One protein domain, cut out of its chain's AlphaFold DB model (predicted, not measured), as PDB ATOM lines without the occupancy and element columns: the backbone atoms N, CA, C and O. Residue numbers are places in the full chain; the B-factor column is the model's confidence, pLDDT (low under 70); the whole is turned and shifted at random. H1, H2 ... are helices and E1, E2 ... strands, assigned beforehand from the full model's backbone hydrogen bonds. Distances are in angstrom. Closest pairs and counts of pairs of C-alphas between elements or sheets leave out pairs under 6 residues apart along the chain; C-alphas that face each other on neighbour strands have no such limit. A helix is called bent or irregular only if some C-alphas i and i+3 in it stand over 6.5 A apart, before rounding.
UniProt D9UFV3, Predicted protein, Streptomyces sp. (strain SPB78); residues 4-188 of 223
ATOM      1  N   GLU A   4      94.531 102.634  98.349       89.81
ATOM      2  CA  GLU A   4      94.788 101.234  98.718       89.81
ATOM      3  C   GLU A   4      93.608 100.322  98.357       89.81
ATOM      4  O   GLU A   4      93.792  99.270  97.746       89.81
ATOM      5  N   ASN A   5      92.378 100.764  98.642       91.12
ATOM      6  CA  ASN A   5      91.175 100.034  98.248       91.12
ATOM      7  C   ASN A   5      91.047  99.956  96.725       91.12
ATOM      8  O   ASN A   5      90.664  98.915  96.200       91.12
ATOM      9  N   PHE A   6      91.387 101.035  96.012       93.69
ATOM     10  CA  PHE A   6      91.371 101.022  94.552       93.69
ATOM     11  C   PHE A   6      92.371 100.003  93.986       93.69
ATOM     12  O   PHE A   6      91.991  99.199  93.140       93.69
ATOM     13  N   GLU A   7      93.607  99.970  94.492       94.69
ATOM     14  CA  GLU A   7      94.619  98.982  94.096       94.69
ATOM     15  C   GLU A   7      94.156  97.547  94.343       94.69
ATOM     16  O   GLU A   7      94.268  96.685  93.466       94.69
ATOM     17  N   TYR A   8      93.597  97.295  95.527       94.56
ATOM     18  CA  TYR A   8      93.095  95.978  95.881       94.56
ATOM     19  C   TYR A   8      91.952  95.538  94.961       94.56
ATOM     20  O   TYR A   8      92.007  94.437  94.413       94.56
ATOM     21  N   VAL A   9      90.943  96.394  94.760       94.75
ATOM     22  CA  VAL A   9      89.798  96.099  93.886       94.75
ATOM     23  C   VAL A   9      90.262  95.892  92.448       94.75
ATOM     24  O   VAL A   9      89.868  94.911  91.827       94.75
ATOM     25  N   PHE A  10      91.157  96.741  91.935       96.00
ATOM     26  CA  PHE A  10      91.691  96.605  90.581       96.00
ATOM     27  C   PHE A  10      92.406  95.259  90.382       96.00
ATOM     28  O   PHE A  10      92.157  94.566  89.395       96.00
ATOM     29  N   LYS A  11      93.219  94.825  91.356       96.94
ATOM     30  CA  LYS A  11      93.821  93.482  91.356       96.94
ATOM     31  C   LYS A  11      92.755  92.380  91.320       96.94
ATOM     32  O   LYS A  11      92.894  91.437  90.548       96.94
ATOM     33  N   GLN A  12      91.700  92.480  92.132       97.38
ATOM     34  CA  GLN A  12      90.620  91.483  92.121       97.38
ATOM     35  C   GLN A  12      89.887  91.446  90.775       97.38
ATOM     36  O   GLN A  12      89.570  90.361  90.291       97.38
ATOM     37  N   CYS A  13      89.692  92.596  90.124       95.19
ATOM     38  CA  CYS A  13      89.133  92.652  88.775       95.19
ATOM     39  C   CYS A  13      90.021  91.925  87.756       95.19
ATOM     40  O   CYS A  13      89.495  91.190  86.924       95.19
ATOM     41  N   LEU A  14      91.349  92.073  87.831       96.44
ATOM     42  CA  LEU A  14      92.278  91.336  86.962       96.44
ATOM     43  C   LEU A  14      92.185  89.817  87.183       96.44
ATOM     44  O   LEU A  14      92.111  89.064  86.214       96.44
ATOM     45  N   ILE A  15      92.102  89.376  88.444       97.12
ATOM     46  CA  ILE A  15      91.919  87.955  88.788       97.12
ATOM     47  C   ILE A  15      90.602  87.425  88.223       97.12
ATOM     48  O   ILE A  15      90.591  86.404  87.535       97.12
ATOM     49  N   ALA A  16      89.503  88.146  88.453       96.56
ATOM     50  CA  ALA A  16      88.185  87.786  87.936       96.56
ATOM     51  C   ALA A  16      88.127  87.786  86.398       96.56
ATOM     52  O   ALA A  16      87.373  87.015  85.813       96.56
ATOM     53  N   SER A  17      88.954  88.607  85.743       94.56
ATOM     54  CA  SER A  17      89.068  88.683  84.279       94.56
ATOM     55  C   SER A  17      89.969  87.598  83.675       94.56
ATOM     56  O   SER A  17      90.200  87.600  82.468       94.56
ATOM     57  N   GLY A  18      90.477  86.666  84.489       95.75
ATOM     58  CA  GLY A  18      91.238  85.507  84.023       95.75
ATOM     59  C   GLY A  18      92.748  85.574  84.249       95.75
ATOM     60  O   GLY A  18      93.448  84.696  83.748       95.75
ATOM     61  N   ASP A  19      93.267  86.548  85.008       96.56
ATOM     62  CA  ASP A  19      94.670  86.541  85.447       96.56
ATOM     63  C   ASP A  19      94.823  86.242  86.952       96.56
ATOM     64  O   ASP A  19      94.979  87.157  87.768       96.56
ATOM     65  N   PRO A  20      94.854  84.959  87.354       95.44
ATOM     66  CA  PRO A  20      94.985  84.575  88.758       95.44
ATOM     67  C   PRO A  20      96.338  84.956  89.382       95.44
ATOM     68  O   PRO A  20      96.489  84.855  90.599       95.44
ATOM     69  N   LYS A  21      97.331  85.366  88.579       95.88
ATOM     70  CA  LYS A  21      98.657  85.776  89.066       95.88
ATOM     71  C   LYS A  21      98.748  87.277  89.346       95.88
ATOM     72  O   LYS A  21      99.805  87.729  89.796       95.88
ATOM     73  N   ALA A  22      97.677  88.038  89.112       97.06
ATOM     74  CA  ALA A  22      97.677  89.469  89.362       97.06
ATOM     75  C   ALA A  22      97.980  89.784  90.836       97.06
ATOM     76  O   ALA A  22      97.452  89.166  91.767       97.06
ATOM     77  N   ARG A  23      98.848  90.770  91.062       95.12
ATOM     78  CA  ARG A  23      99.419  91.056  92.382       95.12
ATOM     79  C   ARG A  23      99.635  92.545  92.604       95.12
ATOM     80  O   ARG A  23      99.932  93.292  91.675       95.12
ATOM     81  N   LEU A  24      99.540  92.958  93.865       94.62
ATOM     82  CA  LEU A  24     100.033  94.268  94.286       94.62
ATOM     83  C   LEU A  24     101.560  94.269  94.247       94.62
ATOM     84  O   LEU A  24     102.201  93.231  94.452       94.62
ATOM     85  N   ASN A  25     102.154  95.438  94.032       89.62
ATOM     86  CA  ASN A  25     103.591  95.578  94.187       89.62
ATOM     87  C   ASN A  25     103.984  95.345  95.662       89.62
ATOM     88  O   ASN A  25     103.497  96.059  96.540       89.62
ATOM     89  N   PRO A  26     104.879  94.385  95.963       79.25
ATOM     90  CA  PRO A  26     105.261  94.067  97.339       79.25
ATOM     91  C   PRO A  26     106.036  95.198  98.022       79.25
ATOM     92  O   PRO A  26     106.164  95.203  99.243       79.25
ATOM     93  N   ASN A  27     106.572  96.151  97.254       79.31
ATOM     94  CA  ASN A  27     107.449  97.191  97.766       79.31
ATOM     95  C   ASN A  27     106.882  98.590  97.490       79.31
ATOM     96  O   ASN A  27     107.493  99.392  96.789       79.31
ATOM     97  N   GLN A  28     105.711  98.896  98.063       66.25
ATOM     98  CA  GLN A  28     104.963 100.146  97.836       66.25
ATOM     99  C   GLN A  28     105.788 101.437  98.027       66.25
ATOM    100  O   GLN A  28     105.514 102.447  97.384       66.25
ATOM    101  N   LYS A  29     106.836 101.419  98.864       59.47
ATOM    102  CA  LYS A  29     107.703 102.591  99.107       59.47
ATOM    103  C   LYS A  29     108.694 102.881  97.973       59.47
ATOM    104  O   LYS A  29     109.136 104.016  97.833       59.47
ATOM    105  N   GLN A  30     109.044 101.872  97.178       60.44
ATOM    106  CA  GLN A  30     109.956 101.976  96.028       60.44
ATOM    107  C   GLN A  30     109.278 101.515  94.729       60.44
ATOM    108  O   GLN A  30     109.943 101.248  93.728       60.44
ATOM    109  N   ALA A  31     107.951 101.388  94.770       61.94
ATOM    110  CA  ALA A  31     107.171 100.707  93.764       61.94
ATOM    111  C   ALA A  31     107.257 101.423  92.417       61.94
ATOM    112  O   ALA A  31     106.907 102.591  92.265       61.94
ATOM    113  N   LYS A  32     107.729 100.655  91.440       81.00
ATOM    114  CA  LYS A  32     107.798 100.991  90.019       81.00
ATOM    115  C   LYS A  32     106.410 101.060  89.369       81.00
ATOM    116  O   LYS A  32     106.214 101.786  88.414       81.00
ATOM    117  N   PHE A  33     105.446 100.342  89.928       91.12
ATOM    118  CA  PHE A  33     104.050 100.241  89.504       91.12
ATOM    119  C   PHE A  33     103.209  99.861  90.726       91.12
ATOM    120  O   PHE A  33     103.768  99.361  91.701       91.12
ATOM    121  N   ASP A  34     101.895 100.041  90.682       93.88
ATOM    122  CA  ASP A  34     101.009  99.748  91.813       93.88
ATOM    123  C   ASP A  34     100.476  98.296  91.754       93.88
ATOM    124  O   ASP A  34     100.527  97.569  92.751       93.88
ATOM    125  N   VAL A  35     100.057  97.830  90.569       95.69
ATOM    126  CA  VAL A  35      99.546  96.464  90.326       95.69
ATOM    127  C   VAL A  35     100.215  95.857  89.093       95.69
ATOM    128  O   VAL A  35     100.474  96.562  88.125       95.69
ATOM    129  N   GLU A  36     100.493  94.557  89.100       96.31
ATOM    130  CA  GLU A  36     100.902  93.802  87.908       96.31
ATOM    131  C   GLU A  36      99.863  92.722  87.616       96.31
ATOM    132  O   GLU A  36      99.419  92.029  88.532       96.31
ATOM    133  N   GLY A  37      99.475  92.593  86.350       95.88
ATOM    134  CA  GLY A  37      98.561  91.565  85.863       95.88
ATOM    135  C   GLY A  37      98.119  91.830  84.424       95.88
ATOM    136  O   GLY A  37      98.333  92.917  83.889       95.88
ATOM    137  N   ALA A  38      97.547  90.820  83.776       94.81
ATOM    138  CA  ALA A  38      97.250  90.752  82.347       94.81
ATOM    139  C   ALA A  38      98.479  91.055  81.462       94.81
ATOM    140  O   ALA A  38      98.357  91.648  80.393       94.81
ATOM    141  N   GLY A  39      99.679  90.680  81.928       95.06
ATOM    142  CA  GLY A  39     100.946  90.973  81.245       95.06
ATOM    143  C   GLY A  39     101.340  92.456  81.245       95.06
ATOM    144  O   GLY A  39     102.167  92.855  80.432       95.06
ATOM    145  N   GLN A  40     100.741  93.267  82.120       96.50
ATOM    146  CA  GLN A  40     100.933  94.715  82.191       96.50
ATOM    147  C   GLN A  40     101.266  95.154  83.622       96.50
ATOM    148  O   GLN A  40     100.788  94.574  84.604       96.50
ATOM    149  N   ARG A  41     102.050  96.225  83.742       95.88
ATOM    150  CA  ARG A  41     102.329  96.947  84.987       95.88
ATOM    151  C   ARG A  41     101.491  98.220  85.017       95.88
ATOM    152  O   ARG A  41     101.619  99.093  84.161       95.88
ATOM    153  N   TRP A  42     100.649  98.348  86.024       96.75
ATOM    154  CA  TRP A  42      99.653  99.404  86.142       96.75
ATOM    155  C   TRP A  42     100.080 100.412  87.205       96.75
ATOM    156  O   TRP A  42     100.325 100.035  88.354       96.75
ATOM    157  N   SER A  43     100.128 101.698  86.854       95.56
ATOM    158  CA  SER A  43     100.139 102.780  87.836       95.56
ATOM    159  C   SER A  43      98.721 103.293  88.061       95.56
ATOM    160  O   SER A  43      98.050 103.734  87.131       95.56
ATOM    161  N   LEU A  44      98.269 103.247  89.309       96.00
ATOM    162  CA  LEU A  44      96.922 103.601  89.723       96.00
ATOM    163  C   LEU A  44      96.941 104.929  90.476       96.00
ATOM    164  O   LEU A  44      97.687 105.135  91.438       96.00
ATOM    165  N   LYS A  45      96.098 105.858  90.037       95.00
ATOM    166  CA  LYS A  45      95.940 107.194  90.609       95.00
ATOM    167  C   LYS A  45      94.486 107.402  91.014       95.00
ATOM    168  O   LYS A  45      93.580 106.739  90.520       95.00
ATOM    169  N   THR A  46      94.277 108.344  91.923       94.88
ATOM    170  CA  THR A  46      92.938 108.772  92.333       94.88
ATOM    171  C   THR A  46      92.851 110.288  92.247       94.88
ATOM    172  O   THR A  46      93.834 110.983  92.517       94.88
ATOM    173  N   GLU A  47      91.685 110.792  91.866       94.50
ATOM    174  CA  GLU A  47      91.373 112.215  91.817       94.50
ATOM    175  C   GLU A  47      89.994 112.429  92.451       94.50
ATOM    176  O   GLU A  47      89.005 111.838  92.021       94.50
ATOM    177  N   SER A  48      89.932 113.241  93.505       90.50
ATOM    178  CA  SER A  48      88.688 113.606  94.196       90.50
ATOM    179  C   SER A  48      88.794 115.040  94.725       90.50
ATOM    180  O   SER A  48      89.896 115.489  95.055       90.50
ATOM    181  N   GLY A  49      87.672 115.758  94.804       80.06
ATOM    182  CA  GLY A  49      87.586 117.076  95.441       80.06
ATOM    183  C   GLY A  49      86.614 118.040  94.758       80.06
ATOM    184  O   GLY A  49      86.356 117.941  93.562       80.06
ATOM    185  N   ASP A  50      86.131 119.025  95.515       72.69
ATOM    186  CA  ASP A  50      85.086 119.969  95.075       72.69
ATOM    187  C   ASP A  50      85.532 120.908  93.938       72.69
ATOM    188  O   ASP A  50      84.715 121.505  93.247       72.69
ATOM    189  N   SER A  51      86.845 121.038  93.725       77.81
ATOM    190  CA  SER A  51      87.451 121.888  92.686       77.81
ATOM    191  C   SER A  51      88.046 121.091  91.521       77.81
ATOM    192  O   SER A  51      88.883 121.602  90.771       77.81
ATOM    193  N   MET A  52      87.646 119.824  91.368       87.62
ATOM    194  CA  MET A  52      88.075 119.002  90.241       87.62
ATOM    195  C   MET A  52      87.646 119.606  88.906       87.62
ATOM    196  O   MET A  52      86.527 120.087  88.730       87.62
ATOM    197  N   SER A  53      88.544 119.533  87.926       88.31
ATOM    198  CA  SER A  53      88.218 119.949  86.569       88.31
ATOM    199  C   SER A  53      87.352 118.894  85.891       88.31
ATOM    200  O   SER A  53      87.682 117.708  85.894       88.31
ATOM    201  N   ARG A  54      86.284 119.338  85.224       90.75
ATOM    202  CA  ARG A  54      85.470 118.470  84.362       90.75
ATOM    203  C   ARG A  54      86.151 118.143  83.029       90.75
ATOM    204  O   ARG A  54      85.768 117.166  82.407       90.75
ATOM    205  N   ASN A  55      87.198 118.884  82.650       94.12
ATOM    206  CA  ASN A  55      87.850 118.766  81.338       94.12
ATOM    207  C   ASN A  55      89.312 118.295  81.431       94.12
ATOM    208  O   ASN A  55      89.973 118.131  80.410       94.12
ATOM    209  N   MET A  56      89.843 118.105  82.641       95.38
ATOM    210  CA  MET A  56      91.223 117.670  82.866       95.38
ATOM    211  C   MET A  56      91.272 116.563  83.914       95.38
ATOM    212  O   MET A  56      90.574 116.654  84.924       95.38
ATOM    213  N   VAL A  57      92.156 115.589  83.716       96.69
ATOM    214  CA  VAL A  57      92.555 114.565  84.685       96.69
ATOM    215  C   VAL A  57      93.817 114.994  85.409       96.69
ATOM    216  O   VAL A  57      94.869 115.183  84.794       96.69
ATOM    217  N   LYS A  58      93.725 115.163  86.728       95.88
ATOM    218  CA  LYS A  58      94.865 115.547  87.555       95.88
ATOM    219  C   LYS A  58      95.547 114.319  88.144       95.88
ATOM    220  O   LYS A  58      94.970 113.581  88.937       95.88
ATOM    221  N   VAL A  59      96.839 114.180  87.865       95.25
ATOM    222  CA  VAL A  59      97.725 113.274  88.597       95.25
ATOM    223  C   VAL A  59      98.569 114.100  89.559       95.25
ATOM    224  O   VAL A  59      99.509 114.797  89.177       95.25
ATOM    225  N   GLU A  60      98.221 113.997  90.838       92.81
ATOM    226  CA  GLU A  60      98.842 114.725  91.951       92.81
ATOM    227  C   GLU A  60     100.299 114.308  92.221       92.81
ATOM    228  O   GLU A  60     101.082 115.060  92.801       92.81
ATOM    229  N   LYS A  61     100.670 113.096  91.810       91.94
ATOM    230  CA  LYS A  61     102.032 112.573  91.916       91.94
ATOM    231  C   LYS A  61     102.293 111.602  90.774       91.94
ATOM    232  O   LYS A  61     101.937 110.418  90.853       91.94
ATOM    233  N   LEU A  62     102.922 112.107  89.717       91.88
ATOM    234  CA  LEU A  62     103.470 111.266  88.657       91.88
ATOM    235  C   LEU A  62     104.741 110.572  89.162       91.88
ATOM    236  O   LEU A  62     104.834 109.350  89.107       91.88
ATOM    237  N   THR A  63     105.657 111.346  89.751       89.19
ATOM    238  CA  THR A  63     106.864 110.857  90.431       89.19
ATOM    239  C   THR A  63     107.262 111.780  91.591       89.19
ATOM    240  O   THR A  63     106.871 112.952  91.619       89.19
ATOM    241  N   GLU A  64     108.016 111.236  92.552       87.81
ATOM    242  CA  GLU A  64     108.720 112.023  93.575       87.81
ATOM    243  C   GLU A  64     109.846 112.836  92.933       87.81
ATOM    244  O   GLU A  64     110.492 112.397  91.975       87.81
ATOM    245  N   ALA A  65     110.083 114.030  93.465       88.00
ATOM    246  CA  ALA A  65     110.933 115.004  92.808       88.00
ATOM    247  C   ALA A  65     111.652 115.942  93.787       88.00
ATOM    248  O   ALA A  65     111.662 117.160  93.615       88.00
ATOM    249  N   LEU A  66     112.332 115.353  94.781       89.88
ATOM    250  CA  LEU A  66     113.244 116.059  95.702       89.88
ATOM    251  C   LEU A  66     114.270 116.937  94.956       89.88
ATOM    252  O   LEU A  66     114.611 118.036  95.383       89.88
ATOM    253  N   TRP A  67     114.701 116.478  93.778       91.88
ATOM    254  CA  TRP A  67     115.651 117.164  92.902       91.88
ATOM    255  C   TRP A  67     115.159 118.517  92.355       91.88
ATOM    256  O   TRP A  67     115.971 119.297  91.863       91.88
ATOM    257  N   ILE A  68     113.855 118.830  92.429       92.50
ATOM    258  CA  ILE A  68     113.312 120.101  91.914       92.50
ATOM    259  C   ILE A  68     113.918 121.299  92.655       92.50
ATOM    260  O   ILE A  68     114.108 122.353  92.052       92.50
ATOM    261  N   ARG A  69     114.265 121.157  93.944       87.75
ATOM    262  CA  ARG A  69     114.908 122.241  94.714       87.75
ATOM    263  C   ARG A  69     116.276 122.632  94.156       87.75
ATOM    264  O   ARG A  69     116.684 123.779  94.289       87.75
ATOM    265  N   GLU A  70     116.943 121.682  93.514       88.06
ATOM    266  CA  GLU A  70     118.250 121.833  92.877       88.06
ATOM    267  C   GLU A  70     118.121 122.188  91.385       88.06
ATOM    268  O   GLU A  70     119.109 122.159  90.660       88.06
ATOM    269  N   SER A  71     116.909 122.514  90.910       92.62
ATOM    270  CA  SER A  71     116.630 122.909  89.520       92.62
ATOM    271  C   SER A  71     116.184 124.374  89.428       92.62
ATOM    272  O   SER A  71     115.005 124.650  89.185       92.62
ATOM    273  N   PRO A  72     117.080 125.350  89.670       91.19
ATOM    274  CA  PRO A  72     116.713 126.766  89.682       91.19
ATOM    275  C   PRO A  72     116.389 127.330  88.290       91.19
ATOM    276  O   PRO A  72     115.701 128.354  88.207       91.19
ATOM    277  N   THR A  73     116.865 126.674  87.226       95.25
ATOM    278  CA  THR A  73     116.752 127.115  85.829       95.25
ATOM    279  C   THR A  73     115.853 126.202  84.990       95.25
ATOM    280  O   THR A  73     115.553 125.067  85.374       95.25
ATOM    281  N   ALA A  74     115.418 126.697  83.829       96.62
ATOM    282  CA  ALA A  74     114.647 125.913  82.868       96.62
ATOM    283  C   ALA A  74     115.489 124.772  82.260       96.62
ATOM    284  O   ALA A  74     114.977 123.679  82.013       96.62
ATOM    285  N   GLU A  75     116.788 125.006  82.087       97.50
ATOM    286  CA  GLU A  75     117.780 124.045  81.614       97.50
ATOM    287  C   GLU A  75     117.928 122.876  82.590       97.50
ATOM    288  O   GLU A  75     117.861 121.713  82.180       97.50
ATOM    289  N   ASP A  76     118.038 123.166  83.890       96.75
ATOM    290  CA  ASP A  76     118.070 122.130  84.927       96.75
ATOM    291  C   ASP A  76     116.773 121.326  84.970       96.75
ATOM    292  O   ASP A  76     116.803 120.106  85.147       96.75
ATOM    293  N   CYS A  77     115.633 121.997  84.795       96.88
ATOM    294  CA  CYS A  77     114.335 121.335  84.737       96.88
ATOM    295  C   CYS A  77     114.266 120.361  83.557       96.88
ATOM    296  O   CYS A  77     113.941 119.190  83.757       96.88
ATOM    297  N   ALA A  78     114.617 120.810  82.348       97.62
ATOM    298  CA  ALA A  78     114.609 119.970  81.153       97.62
ATOM    299  C   ALA A  78     115.545 118.763  81.301       97.62
ATOM    300  O   ALA A  78     115.118 117.626  81.092       97.62
ATOM    301  N   ARG A  79     116.783 118.992  81.754       97.50
ATOM    302  CA  ARG A  79     117.756 117.925  82.011       97.50
ATOM    303  C   ARG A  79     117.228 116.904  83.020       97.50
ATOM    304  O   ARG A  79     117.223 115.710  82.734       97.50
ATOM    305  N   ASN A  80     116.726 117.348  84.174       96.62
ATOM    306  CA  ASN A  80     116.221 116.432  85.197       96.62
ATOM    307  C   ASN A  80     114.933 115.704  84.772       96.62
ATOM    308  O   ASN A  80     114.723 114.571  85.205       96.62
ATOM    309  N   ILE A  81     114.083 116.285  83.915       96.75
ATOM    310  CA  ILE A  81     112.966 115.539  83.312       96.75
ATOM    311  C   ILE A  81     113.492 114.346  82.512       96.75
ATOM    312  O   ILE A  81     113.043 113.219  82.742       96.75
ATOM    313  N   LEU A  82     114.465 114.579  81.632       97.00
ATOM    314  CA  LEU A  82     115.049 113.536  80.787       97.00
ATOM    315  C   LEU A  82     115.808 112.482  81.610       97.00
ATOM    316  O   LEU A  82     115.684 111.292  81.346       97.00
ATOM    317  N   GLU A  83     116.543 112.894  82.643       95.88
ATOM    318  CA  GLU A  83     117.366 111.989  83.458       95.88
ATOM    319  C   GLU A  83     116.571 111.232  84.533       95.88
ATOM    320  O   GLU A  83     116.919 110.105  84.885       95.88
ATOM    321  N   LYS A  84     115.528 111.849  85.106       93.81
ATOM    322  CA  LYS A  84     114.886 111.352  86.340       93.81
ATOM    323  C   LYS A  84     113.412 111.014  86.187       93.81
ATOM    324  O   LYS A  84     112.917 110.196  86.963       93.81
ATOM    325  N   VAL A  85     112.703 111.623  85.238       94.56
ATOM    326  CA  VAL A  85     111.262 111.386  85.047       94.56
ATOM    327  C   VAL A  85     111.019 110.415  83.905       94.56
ATOM    328  O   VAL A  85     110.348 109.411  84.119       94.56
ATOM    329  N   VAL A  86     111.605 110.658  82.731       95.75
ATOM    330  CA  VAL A  86     111.417 109.811  81.541       95.75
ATOM    331  C   VAL A  86     111.746 108.332  81.811       95.75
ATOM    332  O   VAL A  86     110.889 107.497  81.522       95.75
ATOM    333  N   PRO A  87     112.873 107.963  82.459       93.75
ATOM    334  CA  PRO A  87     113.163 106.556  82.748       93.75
ATOM    335  C   PRO A  87     112.137 105.908  83.682       93.75
ATOM    336  O   PRO A  87     111.866 104.717  83.577       93.75
ATOM    337  N   ARG A  88     111.531 106.692  84.582       90.69
ATOM    338  CA  ARG A  88     110.507 106.212  85.520       90.69
ATOM    339  C   ARG A  88     109.163 105.971  84.856       90.69
ATOM    340  O   ARG A  88     108.366 105.217  85.391       90.69
ATOM    341  N   LEU A  89     108.888 106.584  83.708       92.62
ATOM    342  CA  LEU A  89     107.670 106.273  82.962       92.62
ATOM    343  C   LEU A  89     107.700 104.851  82.400       92.62
ATOM    344  O   LEU A  89     106.640 104.297  82.166       92.62
ATOM    345  N   LEU A  90     108.885 104.264  82.195       92.50
ATOM    346  CA  LEU A  90     109.058 102.895  81.684       92.50
ATOM    347  C   LEU A  90     108.900 101.820  82.773       92.50
ATOM    348  O   LEU A  90     108.939 100.615  82.498       92.50
ATOM    349  N   ASP A  91     108.747 102.239  84.029       92.75
ATOM    350  CA  ASP A  91     108.541 101.346  85.166       92.75
ATOM    351  C   ASP A  91     107.105 100.782  85.219       92.75
ATOM    352  O   ASP A  91     106.881  99.742  85.851       92.75
ATOM    353  N   TYR A  92     106.172 101.407  84.498       94.38
ATOM    354  CA  TYR A  92     104.791 100.975  84.307       94.38
ATOM    355  C   TYR A  92     104.376 101.131  82.844       94.38
ATOM    356  O   TYR A  92     104.893 101.976  82.121       94.38
ATOM    357  N   ASP A  93     103.415 100.323  82.425       96.06
ATOM    358  CA  ASP A  93     102.935 100.287  81.048       96.06
ATOM    359  C   ASP A  93     101.674 101.149  80.884       96.06
ATOM    360  O   ASP A  93     101.458 101.750  79.835       96.06
ATOM    361  N   ARG A  94     100.844 101.260  81.935       97.06
ATOM    362  CA  ARG A  94      99.545 101.960  81.876       97.06
ATOM    363  C   ARG A  94      99.297 102.836  83.097       97.06
ATOM    364  O   ARG A  94      99.661 102.459  84.210       97.06
ATOM    365  N   ILE A  95      98.648 103.987  82.902       97.38
ATOM    366  CA  ILE A  95      98.279 104.920  83.978       97.38
ATOM    367  C   ILE A  95      96.759 105.017  84.055       97.38
ATOM    368  O   ILE A  95      96.135 105.658  83.215       97.38
ATOM    369  N   ILE A  96      96.168 104.434  85.092       97.62
ATOM    370  CA  ILE A  96      94.724 104.484  85.328       97.62
ATOM    371  C   ILE A  96      94.426 105.466  86.451       97.62
ATOM    372  O   ILE A  96      95.045 105.423  87.515       97.62
ATOM    373  N   VAL A  97      93.450 106.336  86.232       97.38
ATOM    374  CA  VAL A  97      92.975 107.314  87.200       97.38
ATOM    375  C   VAL A  97      91.515 107.032  87.512       97.38
ATOM    376  O   VAL A  97      90.642 107.168  86.658       97.38
ATOM    377  N   LEU A  98      91.244 106.682  88.765       96.94
ATOM    378  CA  LEU A  98      89.892 106.723  89.298       96.94
ATOM    379  C   LEU A  98      89.547 108.166  89.668       96.94
ATOM    380  O   LEU A  98      90.137 108.739  90.589       96.94
ATOM    381  N   ARG A  99      88.554 108.728  88.993       95.62
ATOM    382  CA  ARG A  99      87.997 110.045  89.298       95.62
ATOM    383  C   ARG A  99      86.732 109.882  90.120       95.62
ATOM    384  O   ARG A  99      85.938 108.993  89.841       95.62
ATOM    385  N   ALA A 100      86.537 110.747  91.106       93.94
ATOM    386  CA  ALA A 100      85.308 110.845  91.883       93.94
ATOM    387  C   ALA A 100      84.820 112.296  91.857       93.94
ATOM    388  O   ALA A 100      85.289 113.138  92.627       93.94
ATOM    389  N   LEU A 101      83.894 112.585  90.944       91.25
ATOM    390  CA  LEU A 101      83.296 113.902  90.782       91.25
ATOM    391  C   LEU A 101      82.027 113.990  91.624       91.25
ATOM    392  O   LEU A 101      81.093 113.213  91.430       91.25
ATOM    393  N   ARG A 102      81.997 114.943  92.555       87.44
ATOM    394  CA  ARG A 102      80.820 115.209  93.375       87.44
ATOM    395  C   ARG A 102      79.956 116.280  92.720       87.44
ATOM    396  O   ARG A 102      80.444 117.349  92.366       87.44
ATOM    397  N   ASP A 103      78.683 115.959  92.589       84.56
ATOM    398  CA  ASP A 103      77.576 116.872  92.341       84.56
ATOM    399  C   ASP A 103      76.655 116.808  93.569       84.56
ATOM    400  O   ASP A 103      76.651 115.790  94.257       84.56
ATOM    401  N   ASP A 104      75.904 117.857  93.892       83.44
ATOM    402  CA  ASP A 104      75.258 118.053  95.206       83.44
ATOM    403  C   ASP A 104      74.681 116.766  95.839       83.44
ATOM    404  O   ASP A 104      74.989 116.420  96.984       83.44
ATOM    405  N   ALA A 105      73.893 116.016  95.062       88.44
ATOM    406  CA  ALA A 105      73.233 114.787  95.495       88.44
ATOM    407  C   ALA A 105      73.940 113.484  95.077       88.44
ATOM    408  O   ALA A 105      73.549 112.414  95.550       88.44
ATOM    409  N   LEU A 106      74.947 113.530  94.200       90.56
ATOM    410  CA  LEU A 106      75.515 112.358  93.523       90.56
ATOM    411  C   LEU A 106      77.047 112.402  93.461       90.56
ATOM    412  O   LEU A 106      77.665 113.442  93.284       90.56
ATOM    413  N   ILE A 107      77.692 111.244  93.542       91.12
ATOM    414  CA  ILE A 107      79.115 111.086  93.244       91.12
ATOM    415  C   ILE A 107      79.230 110.197  92.014       91.12
ATOM    416  O   ILE A 107      78.873 109.018  92.063       91.12
ATOM    417  N   THR A 108      79.744 110.755  90.923       92.25
ATOM    418  CA  THR A 108      80.082 110.005  89.714       92.25
ATOM    419  C   THR A 108      81.538 109.575  89.791       92.25
ATOM    420  O   THR A 108      82.452 110.400  89.844       92.25
ATOM    421  N   TYR A 109      81.750 108.267  89.790       94.44
ATOM    422  CA  TYR A 109      83.058 107.654  89.669       94.44
ATOM    423  C   TYR A 109      83.318 107.303  88.211       94.44
ATOM    424  O   TYR A 109      82.449 106.715  87.578       94.44
ATOM    425  N   SER A 110      84.500 107.616  87.690       96.19
ATOM    426  CA  SER A 110      84.918 107.182  86.356       96.19
ATOM    427  C   SER A 110      86.344 106.648  86.355       96.19
ATOM    428  O   SER A 110      87.160 107.016  87.203       96.19
ATOM    429  N   ILE A 111      86.622 105.742  85.421       97.44
ATOM    430  CA  ILE A 111      87.951 105.183  85.188       97.44
ATOM    431  C   ILE A 111      88.461 105.745  83.870       97.44
ATOM    432  O   ILE A 111      87.975 105.381  82.800       97.44
ATOM    433  N   GLU A 112      89.457 106.614  83.970       98.12
ATOM    434  CA  GLU A 112      90.124 107.208  82.818       98.12
ATOM    435  C   GLU A 112      91.552 106.710  82.757       98.12
ATOM    436  O   GLU A 112      92.236 106.597  83.775       98.12
ATOM    437  N   GLU A 113      92.033 106.465  81.556       98.19
ATOM    438  CA  GLU A 113      93.422 106.144  81.331       98.19
ATOM    439  C   GLU A 113      94.124 107.257  80.589       98.19
ATOM    440  O   GLU A 113      93.665 107.722  79.546       98.19
ATOM    441  N   ILE A 114      95.290 107.619  81.110       97.69
ATOM    442  CA  ILE A 114      96.185 108.535  80.431       97.69
ATOM    443  C   ILE A 114      97.148 107.710  79.564       97.69
ATOM    444  O   ILE A 114      97.875 106.884  80.128       97.69
ATOM    445  N   PRO A 115      97.202 107.940  78.237       96.25
ATOM    446  CA  PRO A 115      98.128 107.236  77.353       96.25
ATOM    447  C   PRO A 115      99.586 107.474  77.774       96.25
ATOM    448  O   PRO A 115     100.121 108.587  77.675       96.25
ATOM    449  N   GLN A 116     100.219 106.432  78.322       95.75
ATOM    450  CA  GLN A 116     101.573 106.502  78.882       95.75
ATOM    451  C   GLN A 116     102.600 106.844  77.800       95.75
ATOM    452  O   GLN A 116     103.494 107.659  78.035       95.75
ATOM    453  N   ASP A 117     102.436 106.264  76.615       95.44
ATOM    454  CA  ASP A 117     103.289 106.437  75.445       95.44
ATOM    455  C   ASP A 117     103.277 107.886  74.942       95.44
ATOM    456  O   ASP A 117     104.327 108.437  74.609       95.44
ATOM    457  N   VAL A 118     102.115 108.544  74.981       94.81
ATOM    458  CA  VAL A 118     101.969 109.962  74.628       94.81
ATOM    459  C   VAL A 118     102.697 110.857  75.631       94.81
ATOM    460  O   VAL A 118     103.414 111.777  75.225       94.81
ATOM    461  N   ILE A 119     102.568 110.591  76.939       95.38
ATOM    462  CA  ILE A 119     103.350 111.313  77.957       95.38
ATOM    463  C   ILE A 119     104.841 111.078  77.726       95.38
ATOM    464  O   ILE A 119     105.616 112.035  77.730       95.38
ATOM    465  N   TYR A 120     105.247 109.825  77.531       96.31
ATOM    466  CA  TYR A 120     106.640 109.464  77.316       96.31
ATOM    467  C   TYR A 120     107.222 110.201  76.109       96.31
ATOM    468  O   TYR A 120     108.248 110.865  76.242       96.31
ATOM    469  N   ALA A 121     106.544 110.160  74.959       95.19
ATOM    470  CA  ALA A 121     106.983 110.832  73.742       95.19
ATOM    471  C   ALA A 121     107.121 112.350  73.937       95.19
ATOM    472  O   ALA A 121     108.141 112.925  73.557       95.19
ATOM    473  N   ALA A 122     106.139 112.986  74.585       94.69
ATOM    474  CA  ALA A 122     106.174 114.418  74.869       94.69
ATOM    475  C   ALA A 122     107.324 114.790  75.821       94.69
ATOM    476  O   ALA A 122     108.063 115.745  75.572       94.69
ATOM    477  N   LEU A 123     107.512 114.024  76.902       96.12
ATOM    478  CA  LEU A 123     108.545 114.307  77.898       96.12
ATOM    479  C   LEU A 123     109.955 113.992  77.397       96.12
ATOM    480  O   LEU A 123     110.881 114.728  77.732       96.12
ATOM    481  N   ASN A 124     110.114 112.982  76.543       96.19
ATOM    482  CA  ASN A 124     111.394 112.624  75.932       96.19
ATOM    483  C   ASN A 124     111.887 113.661  74.901       96.19
ATOM    484  O   ASN A 124     113.036 113.620  74.474       96.19
ATOM    485  N   GLN A 125     111.033 114.612  74.514       94.44
ATOM    486  CA  GLN A 125     111.380 115.742  73.646       94.44
ATOM    487  C   GLN A 125     111.444 117.072  74.414       94.44
ATOM    488  O   GLN A 125     111.501 118.137  73.797       94.44
ATOM    489  N   THR A 126     111.416 117.033  75.752       95.94
ATOM    490  CA  THR A 126     111.420 118.234  76.594       95.94
ATOM    491  C   THR A 126     112.654 119.091  76.329       95.94
ATOM    492  O   THR A 126     113.783 118.603  76.352       95.94
ATOM    493  N   ARG A 127     112.429 120.394  76.146       96.31
ATOM    494  CA  ARG A 127     113.477 121.409  76.000       96.31
ATOM    495  C   ARG A 127     113.279 122.538  77.016       96.31
ATOM    496  O   ARG A 127     112.162 122.688  77.509       96.31
ATOM    497  N   PRO A 128     114.309 123.330  77.353       97.56
ATOM    498  CA  PRO A 128     114.192 124.387  78.362       97.56
ATOM    499  C   PRO A 128     113.050 125.379  78.089       97.56
ATOM    500  O   PRO A 128     112.366 125.808  79.013       97.56
ATOM    501  N   GLU A 129     112.762 125.678  76.821       96.19
ATOM    502  CA  GLU A 129     111.825 126.729  76.411       96.19
ATOM    503  C   GLU A 129     110.364 126.429  76.774       96.19
ATOM    504  O   GLU A 129     109.537 127.341  76.802       96.19
ATOM    505  N   VAL A 130     110.018 125.168  77.074       95.19
ATOM    506  CA  VAL A 130     108.654 124.836  77.517       95.19
ATOM    507  C   VAL A 130     108.398 125.258  78.963       95.19
ATOM    508  O   VAL A 130     107.237 125.358  79.370       95.19
ATOM    509  N   PHE A 131     109.454 125.489  79.749       96.88
ATOM    510  CA  PHE A 131     109.341 125.834  81.158       96.88
ATOM    511  C   PHE A 131     109.198 127.334  81.361       96.88
ATOM    512  O   PHE A 131     109.957 128.151  80.853       96.88
ATOM    513  N   SER A 132     108.235 127.696  82.200       95.06
ATOM    514  CA  SER A 132     108.021 129.071  82.630       95.06
ATOM    515  C   SER A 132     107.594 129.116  84.090       95.06
ATOM    516  O   SER A 132     106.961 128.190  84.612       95.06
ATOM    517  N   LYS A 133     107.931 130.213  84.767       94.00
ATOM    518  CA  LYS A 133     107.392 130.531  86.090       94.00
ATOM    519  C   LYS A 133     106.153 131.396  85.920       94.00
ATOM    520  O   LYS A 133     106.131 132.337  85.133       94.00
ATOM    521  N   GLY A 134     105.102 131.073  86.667       88.81
ATOM    522  CA  GLY A 134     103.956 131.972  86.773       88.81
ATOM    523  C   GLY A 134     104.332 133.227  87.562       88.81
ATOM    524  O   GLY A 134     105.172 133.161  88.454       88.81
ATOM    525  N   VAL A 135     103.670 134.350  87.291       87.69
ATOM    526  CA  VAL A 135     103.778 135.565  88.111       87.69
ATOM    527  C   VAL A 135     102.479 135.735  88.887       87.69
ATOM    528  O   VAL A 135     101.397 135.743  88.300       87.69
ATOM    529  N   ARG A 136     102.562 135.868  90.214       80.88
ATOM    530  CA  ARG A 136     101.393 136.123  91.069       80.88
ATOM    531  C   ARG A 136     101.700 137.265  92.027       80.88
ATOM    532  O   ARG A 136     102.644 137.186  92.806       80.88
ATOM    533  N   GLY A 137     100.911 138.340  91.954       82.19
ATOM    534  CA  GLY A 137     101.116 139.532  92.788       82.19
ATOM    535  C   GLY A 137     102.481 140.199  92.577       82.19
ATOM    536  O   GLY A 137     103.092 140.646  93.540       82.19
ATOM    537  N   GLY A 138     102.996 140.192  91.340       85.50
ATOM    538  CA  GLY A 138     104.285 140.800  90.983       85.50
ATOM    539  C   GLY A 138     105.529 139.996  91.382       85.50
ATOM    540  O   GLY A 138     106.639 140.463  91.151       85.50
ATOM    541  N   LYS A 139     105.372 138.796  91.958       87.69
ATOM    542  CA  LYS A 139     106.484 137.892  92.289       87.69
ATOM    543  C   LYS A 139     106.437 136.643  91.419       87.69
ATOM    544  O   LYS A 139     105.363 136.075  91.201       87.69
ATOM    545  N   GLU A 140     107.602 136.204  90.956       88.62
ATOM    546  CA  GLU A 140     107.735 134.919  90.277       88.62
ATOM    547  C   GLU A 140     107.442 133.761  91.236       88.62
ATOM    548  O   GLU A 140     107.865 133.742  92.396       88.62
ATOM    549  N   ALA A 141     106.706 132.774  90.737       89.44
ATOM    550  CA  ALA A 141     106.476 131.525  91.433       89.44
ATOM    551  C   ALA A 141     107.787 130.739  91.563       89.44
ATOM    552  O   ALA A 141     108.627 130.732  90.669       89.44
ATOM    553  N   LYS A 142     107.935 130.008  92.671       90.25
ATOM    554  CA  LYS A 142     109.083 129.109  92.868       90.25
ATOM    555  C   LYS A 142     109.064 127.926  91.897       90.25
ATOM    556  O   LYS A 142     110.115 127.447  91.495       90.25
ATOM    557  N   SER A 143     107.868 127.471  91.538       93.88
ATOM    558  CA  SER A 143     107.643 126.283  90.721       93.88
ATOM    559  C   SER A 143     107.606 126.609  89.235       93.88
ATOM    560  O   SER A 143     106.971 127.583  88.821       93.88
ATOM    561  N   PHE A 144     108.231 125.748  88.437       96.44
ATOM    562  CA  PHE A 144     108.140 125.791  86.983       96.44
ATOM    563  C   PHE A 144     106.914 125.022  86.496       96.44
ATOM    564  O   PHE A 144     106.614 123.928  86.978       96.44
ATOM    565  N   GLY A 145     106.206 125.588  85.525       96.69
ATOM    566  CA  GLY A 145     105.181 124.897  84.754       96.69
ATOM    567  C   GLY A 145     105.626 124.711  83.309       96.69
ATOM    568  O   GLY A 145     106.346 125.551  82.777       96.69
ATOM    569  N   ALA A 146     105.154 123.641  82.676       96.88
ATOM    570  CA  ALA A 146     105.346 123.389  81.254       96.88
ATOM    571  C   ALA A 146     104.025 122.974  80.605       96.88
ATOM    572  O   ALA A 146     103.236 122.243  81.208       96.88
ATOM    573  N   ASN A 147     103.764 123.454  79.391       94.94
ATOM    574  CA  ASN A 147     102.627 123.007  78.587       94.94
ATOM    575  C   ASN A 147     103.154 122.142  77.443       94.94
ATOM    576  O   ASN A 147     104.060 122.558  76.727       94.94
ATOM    577  N   TYR A 148     102.550 120.974  77.268       95.38
ATOM    578  CA  TYR A 148     102.847 120.057  76.178       95.38
ATOM    579  C   TYR A 148     101.644 120.007  75.245       95.38
ATOM    580  O   TYR A 148     100.498 119.923  75.697       95.38
ATOM    581  N   PHE A 149     101.902 120.095  73.947       92.31
ATOM    582  CA  PHE A 149     100.886 120.221  72.907       92.31
ATOM    583  C   PHE A 149     100.946 119.038  71.948       92.31
ATOM    584  O   PHE A 149     101.991 118.407  71.795       92.31
ATOM    585  N   LYS A 150      99.817 118.753  71.304       85.56
ATOM    586  CA  LYS A 150      99.734 117.758  70.237       85.56
ATOM    587  C   LYS A 150     100.455 118.285  68.996       85.56
ATOM    588  O   LYS A 150     100.406 119.484  68.714       85.56
ATOM    589  N   VAL A 151     101.125 117.391  68.272       75.12
ATOM    590  CA  VAL A 151     101.974 117.733  67.114       75.12
ATOM    591  C   VAL A 151     101.165 118.355  65.965       75.12
ATOM    592  O   VAL A 151     101.705 119.123  65.176       75.12
ATOM    593  N   ASP A 152      99.869 118.060  65.886       72.06
ATOM    594  CA  ASP A 152      98.992 118.294  64.736       72.06
ATOM    595  C   ASP A 152      98.039 119.502  64.856       72.06
ATOM    596  O   ASP A 152      97.354 119.807  63.883       72.06
ATOM    597  N   GLY A 153      97.980 120.233  65.979       59.25
ATOM    598  CA  GLY A 153      96.939 121.274  66.091       59.25
ATOM    599  C   GLY A 153      97.006 122.288  67.227       59.25
ATOM    600  O   GLY A 153      96.021 122.980  67.460       59.25
ATOM    601  N   GLY A 154      98.107 122.402  67.976       69.88
ATOM    602  CA  GLY A 154      98.219 123.414  69.043       69.88
ATOM    603  C   GLY A 154      97.277 123.198  70.241       69.88
ATOM    604  O   GLY A 154      97.249 124.013  71.165       69.88
ATOM    605  N   HIS A 155      96.540 122.085  70.271       85.81
ATOM    606  CA  HIS A 155      95.767 121.658  71.430       85.81
ATOM    607  C   HIS A 155      96.714 121.171  72.526       85.81
ATOM    608  O   HIS A 155      97.622 120.370  72.287       85.81
ATOM    609  N   ARG A 156      96.529 121.681  73.746       91.25
ATOM    610  CA  ARG A 156      97.342 121.268  74.891       91.25
ATOM    611  C   ARG A 156      96.946 119.850  75.299       91.25
ATOM    612  O   ARG A 156      95.810 119.638  75.709       91.25
ATOM    613  N   LEU A 157      97.900 118.925  75.257       94.38
ATOM    614  CA  LEU A 157      97.736 117.558  75.758       94.38
ATOM    615  C   LEU A 157      97.724 117.549  77.279       94.38
ATOM    616  O   LEU A 157      96.814 117.022  77.908       94.38
ATOM    617  N   PHE A 158      98.732 118.173  77.886       96.81
ATOM    618  CA  PHE A 158      98.791 118.296  79.330       96.81
ATOM    619  C   PHE A 158      99.621 119.493  79.767       96.81
ATOM    620  O   PHE A 158     100.468 120.025  79.045       96.81
ATOM    621  N   ARG A 159      99.373 119.914  81.003       96.38
ATOM    622  CA  ARG A 159     100.256 120.809  81.741       96.38
ATOM    623  C   ARG A 159     101.004 119.997  82.785       96.38
ATOM    624  O   ARG A 159     100.381 119.250  83.531       96.38
ATOM    625  N   MET A 160     102.308 120.198  82.883       97.44
ATOM    626  CA  MET A 160     103.133 119.728  83.988       97.44
ATOM    627  C   MET A 160     103.419 120.875  84.960       97.44
ATOM    628  O   MET A 160     103.593 122.025  84.549       97.44
ATOM    629  N   LEU A 161     103.488 120.564  86.251       96.81
ATOM    630  CA  LEU A 161     104.030 121.444  87.281       96.81
ATOM    631  C   LEU A 161     105.132 120.708  88.043       96.81
ATOM    632  O   LEU A 161     104.910 119.618  88.576       96.81
ATOM    633  N   LEU A 162     106.295 121.346  88.116       96.50
ATOM    634  CA  LEU A 162     107.399 120.970  88.989       96.50
ATOM    635  C   LEU A 162     107.179 121.645  90.338       96.50
ATOM    636  O   LEU A 162     107.615 122.774  90.574       96.50
ATOM    637  N   ASP A 163     106.415 120.978  91.200       93.06
ATOM    638  CA  ASP A 163     105.944 121.572  92.441       93.06
ATOM    639  C   ASP A 163     107.008 121.495  93.536       93.06
ATOM    640  O   ASP A 163     107.153 120.496  94.239       93.06
ATOM    641  N   THR A 164     107.739 122.591  93.700       89.75
ATOM    642  CA  THR A 164     108.778 122.759  94.724       89.75
ATOM    643  C   THR A 164     108.232 122.711  96.155       89.75
ATOM    644  O   THR A 164     108.999 122.459  97.079       89.75
ATOM    645  N   SER A 165     106.939 122.982  96.377       86.25
ATOM    646  CA  SER A 165     106.368 123.045  97.733       86.25
ATOM    647  C   SER A 165     106.136 121.668  98.349       86.25
ATOM    648  O   SER A 165     106.231 121.515  99.564       86.25
ATOM    649  N   VAL A 166     105.851 120.676  97.507       88.50
ATOM    650  CA  VAL A 166     105.572 119.291  97.918       88.50
ATOM    651  C   VAL A 166     106.461 118.267  97.217       88.50
ATOM    652  O   VAL A 166     106.222 117.073  97.359       88.50
ATOM    653  N   GLU A 167     107.446 118.737  96.450       92.31
ATOM    654  CA  GLU A 167     108.490 117.945  95.789       92.31
ATOM    655  C   GLU A 167     107.937 116.854  94.872       92.31
ATOM    656  O   GLU A 167     108.381 115.707  94.888       92.31
ATOM    657  N   LYS A 168     106.950 117.218  94.049       93.44
ATOM    658  CA  LYS A 168     106.260 116.290  93.143       93.44
ATOM    659  C   LYS A 168     106.184 116.838  91.733       93.44
ATOM    660  O   LYS A 168     105.981 118.034  91.519       93.44
ATOM    661  N   VAL A 169     106.240 115.924  90.770       95.12
ATOM    662  CA  VAL A 169     105.786 116.206  89.407       95.12
ATOM    663  C   VAL A 169     104.281 115.974  89.352       95.12
ATOM    664  O   VAL A 169     103.811 114.847  89.538       95.12
ATOM    665  N   ARG A 170     103.529 117.046  89.100       96.06
ATOM    666  CA  ARG A 170     102.075 117.018  88.903       96.06
ATOM    667  C   ARG A 170     101.761 117.182  87.425       96.06
ATOM    668  O   ARG A 170     102.419 117.976  86.752       96.06
ATOM    669  N   ILE A 171     100.737 116.490  86.937       96.81
ATOM    670  CA  ILE A 171     100.217 116.704  85.583       96.81
ATOM    671  C   ILE A 171      98.706 116.926  85.604       96.81
ATOM    672  O   ILE A 171      97.992 116.352  86.425       96.81
ATOM    673  N   TRP A 172      98.236 117.759  84.683       97.19
ATOM    674  CA  TRP A 172      96.833 117.912  84.318       97.19
ATOM    675  C   TRP A 172      96.737 117.528  82.853       97.19
ATOM    676  O   TRP A 172      97.198 118.293  82.004       97.19
ATOM    677  N   TYR A 173      96.185 116.356  82.578       97.69
ATOM    678  CA  TYR A 173      96.013 115.809  81.238       97.69
ATOM    679  C   TYR A 173      94.614 116.130  80.714       97.69
ATOM    680  O   TYR A 173      93.661 116.113  81.488       97.69
ATOM    681  N   THR A 174      94.480 116.477  79.441       96.56
ATOM    682  CA  THR A 174      93.184 116.814  78.838       96.56
ATOM    683  C   THR A 174      92.296 115.574  78.795       96.56
ATOM    684  O   THR A 174      92.689 114.559  78.231       96.56
ATOM    685  N   LEU A 175      91.108 115.645  79.406       95.69
ATOM    686  CA  LEU A 175      90.229 114.480  79.587       95.69
ATOM    687  C   LEU A 175      89.784 113.866  78.254       95.69
ATOM    688  O   LEU A 175      89.684 112.653  78.155       95.69
ATOM    689  N   GLU A 176      89.554 114.690  77.233       94.81
ATOM    690  CA  GLU A 176      89.133 114.239  75.897       94.81
ATOM    691  C   GLU A 176      90.182 113.367  75.187       94.81
ATOM    692  O   GLU A 176      89.839 112.614  74.284       94.81
ATOM    693  N   GLU A 177      91.449 113.446  75.602       94.94
ATOM    694  CA  GLU A 177      92.547 112.636  75.056       94.94
ATOM    695  C   GLU A 177      92.823 111.385  75.924       94.94
ATOM    696  O   GLU A 177      93.744 110.620  75.639       94.94
ATOM    697  N   CYS A 178      92.054 111.169  77.000       97.00
ATOM    698  CA  CYS A 178      92.110 109.944  77.800       97.00
ATOM    699  C   CYS A 178      91.280 108.819  77.163       97.00
ATOM    700  O   CYS A 178      90.293 109.061  76.469       97.00
ATOM    701  N   LEU A 179      91.628 107.569  77.478       97.81
ATOM    702  CA  LEU A 179      90.768 106.424  77.177       97.81
ATOM    703  C   LEU A 179      89.784 106.211  78.331       97.81
ATOM    704  O   LEU A 179      90.192 105.955  79.466       97.81
ATOM    705  N   HIS A 180      88.491 106.297  78.030       97.75
ATOM    706  CA  HIS A 180      87.429 106.067  79.002       97.75
ATOM    707  C   HIS A 180      87.100 104.575  79.119       97.75
ATOM    708  O   HIS A 180      86.747 103.934  78.128       97.75
ATOM    709  N   HIS A 181      87.164 104.028  80.336       96.50
ATOM    710  CA  HIS A 181      86.860 102.613  80.603       96.50
ATOM    711  C   HIS A 181      85.459 102.384  81.168       96.50
ATOM    712  O   HIS A 181      84.939 101.273  81.099       96.50
ATOM    713  N   GLY A 182      84.841 103.416  81.738       95.75
ATOM    714  CA  GLY A 182      83.498 103.332  82.300       95.75
ATOM    715  C   GLY A 182      83.284 104.275  83.475       95.75
ATOM    716  O   GLY A 182      84.217 104.890  84.002       95.75
ATOM    717  N   TYR A 183      82.029 104.368  83.905       96.00
ATOM    718  CA  TYR A 183      81.626 105.168  85.052       96.00
ATOM    719  C   TYR A 183      80.429 104.548  85.775       96.00
ATOM    720  O   TYR A 183      79.675 103.754  85.213       96.00
ATOM    721  N   TRP A 184      80.244 104.937  87.030       94.50
ATOM    722  CA  TRP A 184      79.051 104.642  87.817       94.50
ATOM    723  C   TRP A 184      78.744 105.818  88.737       94.50
ATOM    724  O   TRP A 184      79.616 106.628  89.047       94.50
ATOM    725  N   THR A 185      77.496 105.934  89.177       93.50
ATOM    726  CA  THR A 185      77.061 107.037  90.041       93.50
ATOM    727  C   THR A 185      76.410 106.491  91.300       93.50
ATOM    728  O   THR A 185      75.622 105.550  91.231       93.50
ATOM    729  N   LEU A 186      76.746 107.078  92.448       91.31
ATOM    730  CA  LEU A 186      76.184 106.741  93.756       91.31
ATOM    731  C   LEU A 186      75.565 107.988  94.401       91.31
ATOM    732  O   LEU A 186      76.073 109.087  94.175       91.31
ATOM    733  N   PRO A 187      74.520 107.861  95.233       90.94
ATOM    734  CA  PRO A 187      74.058 108.963  96.070       90.94
ATOM    735  C   PRO A 187      75.172 109.500  96.980       90.94
ATOM    736  O   PRO A 187      75.911 108.740  97.602       90.94
ATOM    737  N   ALA A 188      75.271 110.823  97.116       79.94
ATOM    738  CA  ALA A 188      76.254 111.466  97.992       79.94
ATOM    739  C   ALA A 188      75.983 111.215  99.488       79.94
ATOM    740  O   ALA A 188      76.865 111.441 100.315       79.94
TER     741      ALA A 188
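AT A GLANCE: This is residues 4 to 188 of the 223 residues of the protein "Predicted protein" of Streptomyces sp. (strain SPB78) (UniProt D9UFV3). Two strongly twisted five-stranded sheets stand partly face to face with their strands crossed, as a sandwich; one is curled like part of a barrel and has H1 over one face, and the other has H2, H3 and H4 over one face. The printed part has 185 residues, with four named helices and ten named strands in the order H1 E1 E2 E3 H2 H3 E4 E5 H4 E6 E7 E8 E9 E10. The curled sheet, E1 E2 E4 E5 E10, is mixed; the other, E3 E9 E8 E7 E6, is antiparallel throughout. The class is mixed, helices and strands, and the whole is compact, with a radius of gyration of the C-alphas of 17.4 A and spans of 51 by 38 by 34 A.

IN THESE COORDINATES: H1, residues 4 to 16, begins at C-alpha (94.788, 101.234, 98.718) and is 18.5 A long. E1 is residues 35 to 37, E2 40 to 48 (25.5 A) and E3 56 to 64 (21.3 A). H2, residues 66 to 70, precedes H3, residues 74 to 89 (20.8 A), which has a kink of 32 degrees near residue 81 and is only just irregular, C-alphas 83 and 86 being 6.6 A apart. E4 is 94 to 103 (28.5 A), E5 106 to 114 (24.8 A), H4 116 to 123 and E6 131 to 136. E7, 139 to 149 (26.8 A), bends by 78 degrees at residue 142. E8 is 156 to 163, E9 168 to 174, and E10, 179 to 187 (25.3 A), ends at C-alpha (74.058, 108.963, 96.070).

HOW THE PARTS SIT: H1 is on the curled sheet, over E2, at a height of 8.3 A; its closest C-alphas to E1 are Leu 14 and Gly 37, 6.4 A. E1 and E2 form a hairpin (N 37 to O 40, 2.9 A), E2 and E4 are parallel (N 45 to O 96, 2.8 A), and E5 is antiparallel to E4 (N 99 to O 110, 2.8 A) and E10 (N 109 to O 184, 2.8 A). The sheets' strands stand at 81 degrees; the closest C-alphas of E2 and E3 are Glu 47 and Lys 58, 6.4 A. E6 E7 E8 E9 form a meander, each strand the antiparallel neighbour of the one before (N 145 to O 132, 2.9 A; N 160 to O 146, 2.8 A; N 172 to O 159, 2.9 A), and E9 pairs with E3 (N 59 to O 171, 2.8 A). H3 and H4 are on the same face of that sheet, two layers, at heights of 9.2 A and 9.7 A; they touch at Val 86 and Tyr 120, 6.4 A between C-alphas, a shallow tilt of 20 degrees, opposite ways. H1 and H4 have every O i to N i+4 pair within hydrogen-bond range; H3 has 9 of 12, and H2 0 of 1 but 2 of 2 O i to N i+3 pairs.

THE WHOLE: The C-alphas farthest apart are those of Gly 18 and Gly 138, 57.2 A. The printed part has no cut. The link from H1 to E1 is long, with 18 residues. Mean pLDDT of the printed part is 92.1; residues 28 to 31 and 153 to 154 are under 70.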